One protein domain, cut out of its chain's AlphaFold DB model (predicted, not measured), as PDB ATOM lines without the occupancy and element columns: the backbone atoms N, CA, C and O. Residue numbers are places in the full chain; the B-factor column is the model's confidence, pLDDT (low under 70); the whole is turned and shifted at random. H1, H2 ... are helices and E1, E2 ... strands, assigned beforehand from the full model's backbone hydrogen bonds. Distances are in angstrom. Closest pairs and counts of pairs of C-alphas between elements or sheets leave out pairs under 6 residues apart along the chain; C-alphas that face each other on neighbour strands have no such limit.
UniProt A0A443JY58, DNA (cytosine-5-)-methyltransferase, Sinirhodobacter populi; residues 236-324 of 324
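Overview. This is residues 236 to 324 of the 324 residues of the protein "DNA (cytosine-5-)-methyltransferase" of Sinirhodobacter populi (UniProt A0A443JY58). A long, two-stranded antiparallel hairpin, E1 and E2, makes the middle of an elongated model, and two short helices, H1 and H2, cover one face of it, H2 over E2. The three-residue strand E3 adds to the E1 side of the hairpin near the end away from its turn, while residues 236 to 249, with no named element, lie toward the opposite end of the long axis from that turn. The printed part has 89 residues with two named helices and three named strands, in the order H1 H2 E1 E2 E3, and the sheet runs E2 E1 E3, antiparallel throughout. The class is mixed, helices and strands, with under half of the residues in named elements. The whole is compact, with a radius of gyration of the C-alphas of 13.7 A and spans of 43 by 28 by 26 A.

Arrangement. Past residues 236 to 249 you meet H1, residues 250 to 258, and, after a tight link, H2, residues 262 to 272. H1 and H2 are close but not clearly touching, the closest C-alphas being those of Leu 257 and Arg 265, 7.5 A apart. They run opposite ways at a steep tilt of 50 degrees. In both helices every O i to N i+4 pair is within hydrogen-bond range. Next look at E1, residues 280 to 288, and E2, residues 294 to 302, antiparallel neighbours that form a hairpin; N 283 and O 299 are 2.8 A apart, within hydrogen-bond range. E3, residues 319 to 321, is the antiparallel neighbour of E1, with N 282 and O 319 at 2.8 A. Both helices are on the same face of this sheet. H1 has a height over the sheet of 10.2 A; its closest C-alpha pair with E2 is Leu 256 and Ala 298, 6.0 A. H2, at a height of 9.4 A, is over E2 and runs along the strands, at 27 degrees to E2 on the local plane; the closest C-alphas, of His 264 and Ile 300, are 6.3 A apart.

Along the chain. Find C-alpha 250 at (-39.530, -0.138, 15.847), where H1 begins; it is 12.1 A long and H2 15.2 A. E1 starts at C-alpha 280, (-40.206, -17.144, 22.815), bends by 53 degrees at residue 284 and spans 24.1 A. E2 spans 25.0 A, and E3, 6.3 A long, ends at C-alpha 321, (-40.353, -12.281, 20.301).

Size, cuts and confidence. The C-alphas of Arg 244 and Lys 291, the two farthest apart, are 44.4 A apart. The printed part has no cut, and the link from E2 to E3, 16 residues, is long. Residues 308 to 324 are under 70 in pLDDT; E3 has a mean of 33.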
ATOM      1  N   GLU A 236     -47.898 -21.036  21.292       80.06
ATOM      2  CA  GLU A 236     -48.181 -20.665  19.905       80.06
ATOM      3  C   GLU A 236     -49.671 -20.522  19.586       80.06
ATOM      4  O   GLU A 236     -50.022 -19.678  18.769       80.06
ATOM      5  N   ASP A 237     -50.538 -21.247  20.295       81.75
ATOM      6  CA  ASP A 237     -51.991 -21.172  20.112       81.75
ATOM      7  C   ASP A 237     -52.598 -19.879  20.686       81.75
ATOM      8  O   ASP A 237     -53.714 -19.499  20.336       81.75
ATOM      9  N   ILE A 238     -51.880 -19.199  21.589       82.06
ATOM     10  CA  ILE A 238     -52.353 -17.988  22.284       82.06
ATOM     11  C   ILE A 238     -51.821 -16.713  21.617       82.06
ATOM     12  O   ILE A 238     -52.398 -15.634  21.766       82.06
ATOM     13  N   ILE A 239     -50.685 -16.802  20.924       81.06
ATOM     14  CA  ILE A 239     -50.000 -15.635  20.365       81.06
ATOM     15  C   ILE A 239     -50.632 -15.242  19.029       81.06
ATOM     16  O   ILE A 239     -50.550 -15.970  18.043       81.06
ATOM     17  N   ASP A 240     -51.215 -14.042  18.985       80.69
ATOM     18  CA  ASP A 240     -51.717 -13.448  17.745       80.69
ATOM     19  C   ASP A 240     -50.548 -12.985  16.864       80.69
ATOM     20  O   ASP A 240     -49.910 -11.966  17.126       80.69
ATOM     21  N   LEU A 241     -50.272 -13.749  15.807       80.56
ATOM     22  CA  LEU A 241     -49.236 -13.441  14.820       80.56
ATOM     23  C   LEU A 241     -49.739 -12.577  13.652       80.56
ATOM     24  O   LEU A 241     -49.005 -12.382  12.683       80.56
ATOM     25  N   SER A 242     -50.982 -12.093  13.696       81.56
ATOM     26  CA  SER A 242     -51.549 -11.286  12.619       81.56
ATOM     27  C   SER A 242     -51.030  -9.844  12.626       81.56
ATOM     28  O   SER A 242     -50.536  -9.322  13.628       81.56
ATOM     29  N   ASP A 243     -51.223  -9.146  11.506       77.56
ATOM     30  CA  ASP A 243     -50.915  -7.713  11.388       77.56
ATOM     31  C   ASP A 243     -51.818  -6.827  12.270       77.56
ATOM     32  O   ASP A 243     -51.604  -5.620  12.368       77.56
ATOM     33  N   ARG A 244     -52.846  -7.410  12.906       81.19
ATOM     34  CA  ARG A 244     -53.737  -6.716  13.848       81.19
ATOM     35  C   ARG A 244     -53.221  -6.750  15.282       81.19
ATOM     36  O   ARG A 244     -53.759  -6.028  16.120       81.19
ATOM     37  N   ALA A 245     -52.219  -7.578  15.564       80.56
ATOM     38  CA  ALA A 245     -51.639  -7.655  16.889       80.56
ATOM     39  C   ALA A 245     -50.949  -6.337  17.268       80.56
ATOM     40  O   ALA A 245     -50.371  -5.633  16.436       80.56
ATOM     41  N   GLU A 246     -50.988  -6.006  18.558       81.56
ATOM     42  CA  GLU A 246     -50.303  -4.834  19.105       81.56
ATOM     43  C   GLU A 246     -48.802  -5.121  19.246       81.56
ATOM     44  O   GLU A 246     -48.296  -5.558  20.285       81.56
ATOM     45  N   TRP A 247     -48.079  -4.907  18.151       80.19
ATOM     46  CA  TRP A 247     -46.626  -5.003  18.111       80.19
ATOM     47  C   TRP A 247     -45.970  -3.769  18.747       80.19
ATOM     48  O   TRP A 247     -46.434  -2.641  18.594       80.19
ATOM     49  N   ASN A 248     -44.839  -3.976  19.425       83.12
ATOM     50  CA  ASN A 248     -43.967  -2.888  19.863       83.12
ATOM     51  C   ASN A 248     -43.522  -2.045  18.662       83.12
ATOM     52  O   ASN A 248     -43.241  -2.592  17.593       83.12
ATOM     53  N   SER A 249     -43.362  -0.735  18.874       85.62
ATOM     54  CA  SER A 249     -42.771   0.148  17.868       85.62
ATOM     55  C   SER A 249     -41.350  -0.285  17.497       85.62
ATOM     56  O   SER A 249     -40.655  -0.942  18.285       85.62
ATOM     57  N   ASP A 250     -40.897   0.124  16.312       85.62
ATOM     58  CA  ASP A 250     -39.530  -0.138  15.847       85.62
ATOM     59  C   ASP A 250     -38.493   0.421  16.830       85.62
ATOM     60  O   ASP A 250     -37.586  -0.300  17.236       85.62
ATOM     61  N   GLU A 251     -38.704   1.637  17.342       87.81
ATOM     62  CA  GLU A 251     -37.847   2.253  18.366       87.81
ATOM     63  C   GLU A 251     -37.747   1.396  19.640       87.81
ATOM     64  O   GLU A 251     -36.659   1.167  20.178       87.81
ATOM     65  N   THR A 252     -38.881   0.879  20.123       85.81
ATOM     66  CA  THR A 252     -38.903   0.012  21.309       85.81
ATOM     67  C   THR A 252     -38.185  -1.303  21.026       85.81
ATOM     68  O   THR A 252     -37.416  -1.787  21.862       85.81
ATOM     69  N   THR A 253     -38.401  -1.872  19.840       86.94
ATOM     70  CA  THR A 253     -37.734  -3.098  19.402       86.94
ATOM     71  C   THR A 253     -36.219  -2.895  19.346       86.94
ATOM     72  O   THR A 253     -35.486  -3.664  19.969       86.94
ATOM     73  N   ASP A 254     -35.737  -1.836  18.699       87.81
ATOM     74  CA  ASP A 254     -34.310  -1.534  18.568       87.81
ATOM     75  C   ASP A 254     -33.647  -1.297  19.924       87.81
ATOM     76  O   ASP A 254     -32.562  -1.826  20.194       87.81
ATOM     77  N   ARG A 255     -34.332  -0.598  20.837       89.62
ATOM     78  CA  ARG A 255     -33.873  -0.445  22.220       89.62
ATOM     79  C   ARG A 255     -33.692  -1.801  22.906       89.62
ATOM     80  O   ARG A 255     -32.649  -2.039  23.517       89.62
ATOM     81  N   LEU A 256     -34.682  -2.692  22.822       89.81
ATOM     82  CA  LEU A 256     -34.614  -4.025  23.433       89.81
ATOM     83  C   LEU A 256     -33.479  -4.866  22.834       89.81
ATOM     84  O   LEU A 256     -32.751  -5.527  23.575       89.81
ATOM     85  N   LEU A 257     -33.284  -4.805  21.516       89.88
ATOM     86  CA  LEU A 257     -32.177  -5.475  20.829       89.88
ATOM     87  C   LEU A 257     -30.809  -4.921  21.258       89.88
ATOM     88  O   LEU A 257     -29.871  -5.691  21.490       89.88
ATOM     89  N   GLY A 258     -30.698  -3.603  21.443       91.75
ATOM     90  CA  GLY A 258     -29.490  -2.944  21.948       91.75
ATOM     91  C   GLY A 258     -29.123  -3.361  23.376       91.75
ATOM     92  O   GLY A 258     -27.944  -3.439  23.727       91.75
ATOM     93  N   MET A 259     -30.116  -3.716  24.196       93.06
ATOM     94  CA  MET A 259     -29.907  -4.197  25.565       93.06
ATOM     95  C   MET A 259     -29.411  -5.647  25.645       93.06
ATOM     96  O   MET A 259     -28.999  -6.074  26.727       93.06
ATOM     97  N   MET A 260     -29.445  -6.419  24.557       93.00
ATOM     98  CA  MET A 260     -28.993  -7.814  24.560       93.00
ATOM     99  C   MET A 260     -27.471  -7.924  24.729       93.00
ATOM    100  O   MET A 260     -26.715  -7.017  24.374       93.00
ATOM    101  N   SER A 261     -27.009  -9.046  25.283       91.81
ATOM    102  CA  SER A 261     -25.610  -9.469  25.150       91.81
ATOM    103  C   SER A 261     -25.384 -10.134  23.790       91.81
ATOM    104  O   SER A 261     -26.346 -10.519  23.122       91.81
ATOM    105  N   ASP A 262     -24.122 -10.323  23.404       92.75
ATOM    106  CA  ASP A 262     -23.777 -10.969  22.127       92.75
ATOM    107  C   ASP A 262     -24.359 -12.382  22.035       92.75
ATOM    108  O   ASP A 262     -25.038 -12.701  21.068       92.75
ATOM    109  N   ALA A 263     -24.292 -13.159  23.119       92.69
ATOM    110  CA  ALA A 263     -24.908 -14.486  23.175       92.69
ATOM    111  C   ALA A 263     -26.426 -14.481  22.886       92.69
ATOM    112  O   ALA A 263     -26.950 -15.420  22.287       92.69
ATOM    113  N   HIS A 264     -27.164 -13.450  23.314       91.38
ATOM    114  CA  HIS A 264     -28.594 -13.333  23.003       91.38
ATOM    115  C   HIS A 264     -28.844 -12.805  21.586       91.38
ATOM    116  O   HIS A 264     -29.818 -13.226  20.960       91.38
ATOM    117  N   ARG A 265     -27.958 -11.955  21.052       91.38
ATOM    118  CA  ARG A 265     -27.990 -11.551  19.638       91.38
ATOM    119  C   ARG A 265     -27.742 -12.735  18.708       91.38
ATOM    120  O   ARG A 265     -28.491 -12.889  17.747       91.38
ATOM    121  N   ASP A 266     -26.791 -13.604  19.033       91.81
ATOM    122  CA  ASP A 266     -26.489 -14.811  18.254       91.81
ATOM    123  C   ASP A 266     -27.678 -15.776  18.243       91.81
ATOM    124  O   ASP A 266     -28.084 -16.264  17.190       91.81
ATOM    125  N   ARG A 267     -28.318 -15.986  19.403       90.25
ATOM    126  CA  ARG A 267     -29.560 -16.777  19.496       90.25
ATOM    127  C   ARG A 267     -30.676 -16.197  18.634       90.25
ATOM    128  O   ARG A 267     -31.397 -16.947  17.981       90.25
ATOM    129  N   LEU A 268     -30.828 -14.873  18.629       89.56
ATOM    130  CA  LEU A 268     -31.817 -14.207  17.788       89.56
ATOM    131  C   LEU A 268     -31.478 -14.346  16.299       89.56
ATOM    132  O   LEU A 268     -32.379 -14.529  15.487       89.56
ATOM    133  N   ALA A 269     -30.199 -14.252  15.933       88.75
ATOM    134  CA  ALA A 269     -29.744 -14.442  14.561       88.75
ATOM    135  C   ALA A 269     -30.022 -15.871  14.078       88.75
ATOM    136  O   ALA A 269     -30.587 -16.036  13.003       88.75
ATOM    137  N   ALA A 270     -29.729 -16.883  14.900       89.12
ATOM    138  CA  ALA A 270     -30.055 -18.276  14.600       89.12
ATOM    139  C   ALA A 270     -31.566 -18.481  14.397       89.12
ATOM    140  O   ALA A 270     -31.979 -19.097  13.419       89.12
ATOM    141  N   ALA A 271     -32.399 -17.898  15.268       87.38
ATOM    142  CA  ALA A 271     -33.854 -17.977  15.144       87.38
ATOM    143  C   ALA A 271     -34.383 -17.348  13.842       87.38
ATOM    144  O   ALA A 271     -35.312 -17.879  13.246       87.38
ATOM    145  N   LYS A 272     -33.770 -16.258  13.357       84.81
ATOM    146  CA  LYS A 272     -34.149 -15.611  12.084       84.81
ATOM    147  C   LYS A 272     -33.890 -16.482  10.849       84.81
ATOM    148  O   LYS A 272     -34.463 -16.209   9.803       84.81
ATOM    149  N   VAL A 273     -33.020 -17.487  10.945       89.62
ATOM    150  CA  VAL A 273     -32.661 -18.370   9.821       89.62
ATOM    151  C   VAL A 273     -33.509 -19.652   9.809       89.62
ATOM    152  O   VAL A 273     -33.454 -20.410   8.847       89.62
ATOM    153  N   ALA A 274     -34.347 -19.887  10.827       84.06
ATOM    154  CA  ALA A 274     -35.142 -21.112  10.970       84.06
ATOM    155  C   ALA A 274     -36.207 -21.318   9.869       84.06
ATOM    156  O   ALA A 274     -36.703 -22.429   9.702       84.06
ATOM    157  N   GLY A 275     -36.562 -20.274   9.109       80.62
ATOM    158  CA  GLY A 275     -37.518 -20.361   7.996       80.62
ATOM    159  C   GLY A 275     -38.985 -20.529   8.418       80.62
ATOM    160  O   GLY A 275     -39.852 -20.693   7.563       80.62
ATOM    161  N   HIS A 276     -39.270 -20.468   9.719       81.25
ATOM    162  CA  HIS A 276     -40.610 -20.442  10.296       81.25
ATOM    163  C   HIS A 276     -40.642 -19.502  11.514       81.25
ATOM    164  O   HIS A 276     -39.587 -19.217  12.091       81.25
ATOM    165  N   PRO A 277     -41.829 -19.025  11.942       80.62
ATOM    166  CA  PRO A 277     -41.946 -18.209  13.143       80.62
ATOM    167  C   PRO A 277     -41.369 -18.922  14.368       80.62
ATOM    168  O   PRO A 277     -41.711 -20.066  14.663       80.62
ATOM    169  N   MET A 278     -40.490 -18.223  15.084       83.75
ATOM    170  CA  MET A 278     -39.913 -18.679  16.348       83.75
ATOM    171  C   MET A 278     -40.537 -17.902  17.495       83.75
ATOM    172  O   MET A 278     -40.348 -16.692  17.568       83.75
ATOM    173  N   ILE A 279     -41.245 -18.587  18.392       82.75
ATOM    174  CA  ILE A 279     -41.939 -17.969  19.527       82.75
ATOM    175  C   ILE A 279     -41.124 -18.184  20.804       82.75
ATOM    176  O   ILE A 279     -40.566 -19.256  21.063       82.75
ATOM    177  N   GLY A 280     -41.000 -17.126  21.598       81.69
ATOM    178  CA  GLY A 280     -40.206 -17.144  22.815       81.69
ATOM    179  C   GLY A 280     -40.489 -15.971  23.729       81.69
ATOM    180  O   GLY A 280     -41.233 -15.059  23.400       81.69
ATOM    181  N   SER A 281     -39.840 -15.983  24.879       81.88
ATOM    182  CA  SER A 281     -39.959 -14.964  25.918       81.88
ATOM    183  C   SER A 281     -38.777 -14.001  25.904       81.88
ATOM    184  O   SER A 281     -37.636 -14.415  25.687       81.88
ATOM    185  N   LEU A 282     -39.048 -12.728  26.191       85.94
ATOM    186  CA  LEU A 282     -38.061 -11.700  26.512       85.94
ATOM    187  C   LEU A 282     -38.195 -11.291  27.982       85.94
ATOM    188  O   LEU A 282     -39.286 -10.996  28.469       85.94
ATOM    189  N   TYR A 283     -37.062 -11.227  28.677       83.50
ATOM    190  CA  TYR A 283     -36.966 -10.776  30.062       83.50
ATOM    191  C   TYR A 283     -36.025  -9.587  30.170       83.50
ATOM    192  O   TYR A 283     -34.906  -9.626  29.659       83.50
ATOM    193  N   LEU A 284     -36.431  -8.572  30.926       84.75
ATOM    194  CA  LEU A 284     -35.534  -7.510  31.364       84.75
ATOM    195  C   LEU A 284     -34.926  -7.885  32.716       84.75
ATOM    196  O   LEU A 284     -35.643  -8.039  33.704       84.75
ATOM    197  N   ARG A 285     -33.602  -8.050  32.772       82.44
ATOM    198  CA  ARG A 285     -32.897  -8.480  33.987       82.44
ATOM    199  C   ARG A 285     -31.721  -7.583  34.312       82.44
ATOM    200  O   ARG A 285     -30.966  -7.189  33.430       82.44
ATOM    201  N   MET A 286     -31.532  -7.309  35.598       85.00
ATOM    202  CA  MET A 286     -30.321  -6.652  36.081       85.00
ATOM    203  C   MET A 286     -29.163  -7.653  36.074       85.00
ATOM    204  O   MET A 286     -29.286  -8.771  36.585       85.00
ATOM    205  N   ARG A 287     -28.040  -7.250  35.483       85.25
ATOM    206  CA  ARG A 287     -26.801  -8.024  35.415       85.25
ATOM    207  C   ARG A 287     -25.626  -7.188  35.912       85.25
ATOM    208  O   ARG A 287     -25.604  -5.992  35.629       85.25
ATOM    209  N   PRO A 288     -24.652  -7.790  36.612       86.50
ATOM    210  CA  PRO A 288     -23.411  -7.103  36.946       86.50
ATOM    211  C   PRO A 288     -22.719  -6.570  35.687       86.50
ATOM    212  O   PRO A 288     -22.650  -7.261  34.671       86.50
ATOM    213  N   ASN A 289     -22.197  -5.351  35.763       87.94
ATOM    214  CA  ASN A 289     -21.479  -4.658  34.696       87.94
ATOM    215  C   ASN A 289     -20.071  -4.265  35.168       87.94
ATOM    216  O   ASN A 289     -19.682  -3.095  35.163       87.94
ATOM    217  N   GLY A 290     -19.322  -5.253  35.662       84.38
ATOM    218  CA  GLY A 290     -18.009  -5.029  36.263       84.38
ATOM    219  C   GLY A 290     -18.073  -4.021  37.415       84.38
ATOM    220  O   GLY A 290     -18.937  -4.113  38.285       84.38
ATOM    221  N   LYS A 291     -17.167  -3.034  37.411       82.69
ATOM    222  CA  LYS A 291     -17.117  -1.972  38.433       82.69
ATOM    223  C   LYS A 291     -18.216  -0.909  38.282       82.69
ATOM    224  O   LYS A 291     -18.407  -0.121  39.197       82.69
ATOM    225  N   ALA A 292     -18.945  -0.887  37.164       82.69
ATOM    226  CA  ALA A 292     -19.969   0.120  36.867       82.69
ATOM    227  C   ALA A 292     -21.357  -0.219  37.454       82.69
ATOM    228  O   ALA A 292     -22.371   0.310  37.005       82.69
ATOM    229  N   GLY A 293     -21.421  -1.117  38.442       88.31
ATOM    230  CA  GLY A 293     -22.670  -1.536  39.078       88.31
ATOM    231  C   GLY A 293     -23.466  -2.530  38.232       88.31
ATOM    232  O   GLY A 293     -22.889  -3.367  37.545       88.31
ATOM    233  N   ASN A 294     -24.798  -2.461  38.300       88.12
ATOM    234  CA  ASN A 294     -25.690  -3.342  37.545       88.12
ATOM    235  C   ASN A 294     -26.272  -2.620  36.325       88.12
ATOM    236  O   ASN A 294     -26.722  -1.484  36.430       88.12
ATOM    237  N   ILE A 295     -26.343  -3.313  35.190       89.75
ATOM    238  CA  ILE A 295     -27.001  -2.848  33.967       89.75
ATOM    239  C   ILE A 295     -28.222  -3.714  33.663       89.75
ATOM    240  O   ILE A 295     -28.211  -4.926  33.887       89.75
ATOM    241  N   GLN A 296     -29.282  -3.106  33.142       89.25
ATOM    242  CA  GLN A 296     -30.437  -3.851  32.657       89.25
ATOM    243  C   GLN A 296     -30.128  -4.444  31.276       89.25
ATOM    244  O   GLN A 296     -29.691  -3.738  30.369       89.25
ATOM    245  N   ARG A 297     -30.361  -5.744  31.113       90.12
ATOM    246  CA  ARG A 297     -30.176  -6.489  29.865       90.12
ATOM    247  C   ARG A 297     -31.484  -7.131  29.432       90.12
ATOM    248  O   ARG A 297     -32.278  -7.543  30.279       90.12
ATOM    249  N   ALA A 298     -31.679  -7.223  28.121       90.81
ATOM    250  CA  ALA A 298     -32.743  -8.022  27.528       90.81
ATOM    251  C   ALA A 298     -32.220  -9.442  27.272       90.81
ATOM    252  O   ALA A 298     -31.189  -9.625  26.624       90.81
ATOM    253  N   GLU A 299     -32.916 -10.444  27.796       89.00
ATOM    254  CA  GLU A 299     -32.584 -11.861  27.642       89.00
ATOM    255  C   GLU A 299     -33.730 -12.592  26.954       89.00
ATOM    256  O   GLU A 299     -34.884 -12.409  27.331       89.00
ATOM    257  N   ILE A 300     -33.405 -13.444  25.983       87.88
ATOM    258  CA  ILE A 300     -34.387 -14.204  25.199       87.88
ATOM    259  C   ILE A 300     -34.292 -15.706  25.462       87.88
ATOM    260  O   ILE A 300     -33.189 -16.246  25.623       87.88
ATOM    261  N   ALA A 301     -35.446 -16.372  25.454       85.56
ATOM    262  CA  ALA A 301     -35.569 -17.824  25.483       85.56
ATOM    263  C   ALA A 301     -36.719 -18.277  24.572       85.56
ATOM    264  O   ALA A 301     -37.878 -17.970  24.847       85.56
ATOM    265  N   PHE A 302     -36.387 -18.993  23.496       85.06
ATOM    266  CA  PHE A 302     -37.360 -19.613  22.594       85.06
ATOM    267  C   PHE A 302     -37.850 -20.950  23.154       85.06
ATOM    268  O   PHE A 302     -37.073 -21.668  23.785       85.06
ATOM    269  N   GLY A 303     -39.122 -21.271  22.923       82.00
ATOM    270  CA  GLY A 303     -39.735 -22.523  23.364       82.00
ATOM    271  C   GLY A 303     -41.246 -22.410  23.552       82.00
ATOM    272  O   GLY A 303     -41.786 -21.314  23.678       82.00
ATOM    273  N   SER A 304     -41.915 -23.561  23.620       78.06
ATOM    274  CA  SER A 304     -43.374 -23.662  23.779       78.06
ATOM    275  C   SER A 304     -43.871 -23.362  25.198       78.06
ATOM    276  O   SER A 304     -45.068 -23.266  25.435       78.06
ATOM    277  N   THR A 305     -42.960 -23.218  26.165       80.38
ATOM    278  CA  THR A 305     -43.283 -22.931  27.567       80.38
ATOM    279  C   THR A 305     -42.556 -21.671  28.018       80.38
ATOM    280  O   THR A 305     -41.328 -21.582  27.943       80.38
ATOM    281  N   LEU A 306     -43.312 -20.692  28.516       81.81
ATOM    282  CA  LEU A 306     -42.765 -19.480  29.116       81.81
ATOM    283  C   LEU A 306     -42.072 -19.811  30.438       81.81
ATOM    284  O   LEU A 306     -42.571 -20.591  31.244       81.81
ATOM    285  N   GLY A 307     -40.935 -19.179  30.702       73.38
ATOM    286  CA  GLY A 307     -40.343 -19.204  32.034       73.38
ATOM    287  C   GLY A 307     -41.164 -18.374  33.023       73.38
ATOM    288  O   GLY A 307     -41.994 -17.548  32.641       73.38
ATOM    289  N   CYS A 308     -40.895 -18.563  34.314       64.94
ATOM    290  CA  CYS A 308     -41.562 -17.821  35.380       64.94
ATOM    291  C   CYS A 308     -41.462 -16.299  35.153       64.94
ATOM    292  O   CYS A 308     -40.365 -15.724  35.169       64.94
ATOM    293  N   LEU A 309     -42.617 -15.655  34.967       63.50
ATOM    294  CA  LEU A 309     -42.744 -14.204  34.874       63.50
ATOM    295  C   LEU A 309     -42.440 -13.609  36.254       63.50
ATOM    296  O   LEU A 309     -43.196 -13.787  37.206       63.50
ATOM    297  N   ARG A 310     -41.285 -12.952  36.392       58.56
ATOM    298  CA  ARG A 310     -40.858 -12.328  37.652       58.56
ATOM    299  C   ARG A 310     -40.981 -10.821  37.527       58.56
ATOM    300  O   ARG A 310     -40.182 -10.215  36.817       58.56
ATOM    301  N   THR A 311     -41.901 -10.206  38.257       41.50
ATOM    302  CA  THR A 311     -41.944  -8.750  38.424       41.50
ATOM    303  C   THR A 311     -40.884  -8.345  39.448       41.50
ATOM    304  O   THR A 311     -41.027  -8.612  40.643       41.50
ATOM    305  N   SER A 312     -39.790  -7.718  39.014       32.88
ATOM    306  CA  SER A 312     -38.987  -6.939  39.960       32.88
ATOM    307  C   SER A 312     -39.790  -5.684  40.342       32.88
ATOM    308  O   SER A 312     -40.736  -5.329  39.642       32.88
ATOM    309  N   ARG A 313     -39.435  -4.969  41.417       33.44
ATOM    310  CA  ARG A 313     -40.032  -3.644  41.722       33.44
ATOM    311  C   ARG A 313     -39.949  -2.653  40.541       33.44
ATOM    312  O   ARG A 313     -40.624  -1.632  40.551       33.44
ATOM    313  N   VAL A 314     -39.156  -2.973  39.518       30.17
ATOM    314  CA  VAL A 314     -39.204  -2.380  38.185       30.17
ATOM    315  C   VAL A 314     -40.055  -3.286  37.293       30.17
ATOM    316  O   VAL A 314     -39.672  -4.435  37.075       30.17
ATOM    317  N   ARG A 315     -41.192  -2.769  36.799       28.22
ATOM    318  CA  ARG A 315     -42.106  -3.420  35.839       28.22
ATOM    319  C   ARG A 315     -41.330  -4.303  34.854       28.22
ATOM    320  O   ARG A 315     -40.719  -3.796  33.912       28.22
ATOM    321  N   THR A 316     -41.319  -5.614  35.080       28.75
ATOM    322  CA  THR A 316     -40.741  -6.550  34.119       28.75
ATOM    323  C   THR A 316     -41.791  -6.747  33.041       28.75
ATOM    324  O   THR A 316     -42.748  -7.482  33.244       28.75
ATOM    325  N   ARG A 317     -41.648  -6.050  31.913       36.16
ATOM    326  CA  ARG A 317     -42.464  -6.310  30.725       36.16
ATOM    327  C   ARG A 317     -41.927  -7.579  30.078       36.16
ATOM    328  O   ARG A 317     -40.776  -7.602  29.637       36.16
ATOM    329  N   SER A 318     -42.715  -8.644  30.091       34.25
ATOM    330  CA  SER A 318     -42.401  -9.852  29.337       34.25
ATOM    331  C   SER A 318     -43.047  -9.745  27.966       34.25
ATOM    332  O   SER A 318     -44.265  -9.740  27.851       34.25
ATOM    333  N   GLY A 319     -42.214  -9.603  26.937       37.59
ATOM    334  CA  GLY A 319     -42.649  -9.568  25.543       37.59
ATOM    335  C   GLY A 319     -42.394 -10.909  24.872       37.59
ATOM    336  O   GLY A 319     -41.431 -11.600  25.217       37.59
ATOM    337  N   VAL A 320     -43.236 -11.271  23.910       32.34
ATOM    338  CA  VAL A 320     -42.985 -12.421  23.044       32.34
ATOM    339  C   VAL A 320     -42.235 -11.939  21.813       32.34
ATOM    340  O   VAL A 320     -42.670 -11.015  21.126       32.34
ATOM    341  N   ILE A 321     -41.073 -12.534  21.548       29.36
ATOM    342  CA  ILE A 321     -40.353 -12.281  20.301       29.36
ATOM    343  C   ILE A 321     -40.796 -13.347  19.321       29.36
ATOM    344  O   ILE A 321     -40.482 -14.517  19.518       29.36
ATOM    345  N   ALA A 322     -41.488 -12.911  18.274       30.95
ATOM    346  CA  ALA A 322     -41.752 -13.701  17.090       30.95
ATOM    347  C   ALA A 322     -41.199 -12.967  15.865       30.95
ATOM    348  O   ALA A 322     -41.271 -11.735  15.756       30.95
ATOM    349  N   ARG A 323     -40.604 -13.699  14.924       30.34
ATOM    350  CA  ARG A 323     -40.362 -13.147  13.589       30.34
ATOM    351  C   ARG A 323     -40.414 -14.232  12.521       30.34
ATOM    352  O   ARG A 323     -39.886 -15.318  12.730       30.34
ATOM    353  N   ARG A 324     -41.076 -13.851  11.431       33.94
ATOM    354  CA  ARG A 324     -41.112 -14.474  10.109       33.94
ATOM    355  C   ARG A 324     -39.730 -14.523   9.464       33.94
ATOM    356  O   ARG A 324     -38.954 -13.561   9.697       33.94
TER     357      ARG A 324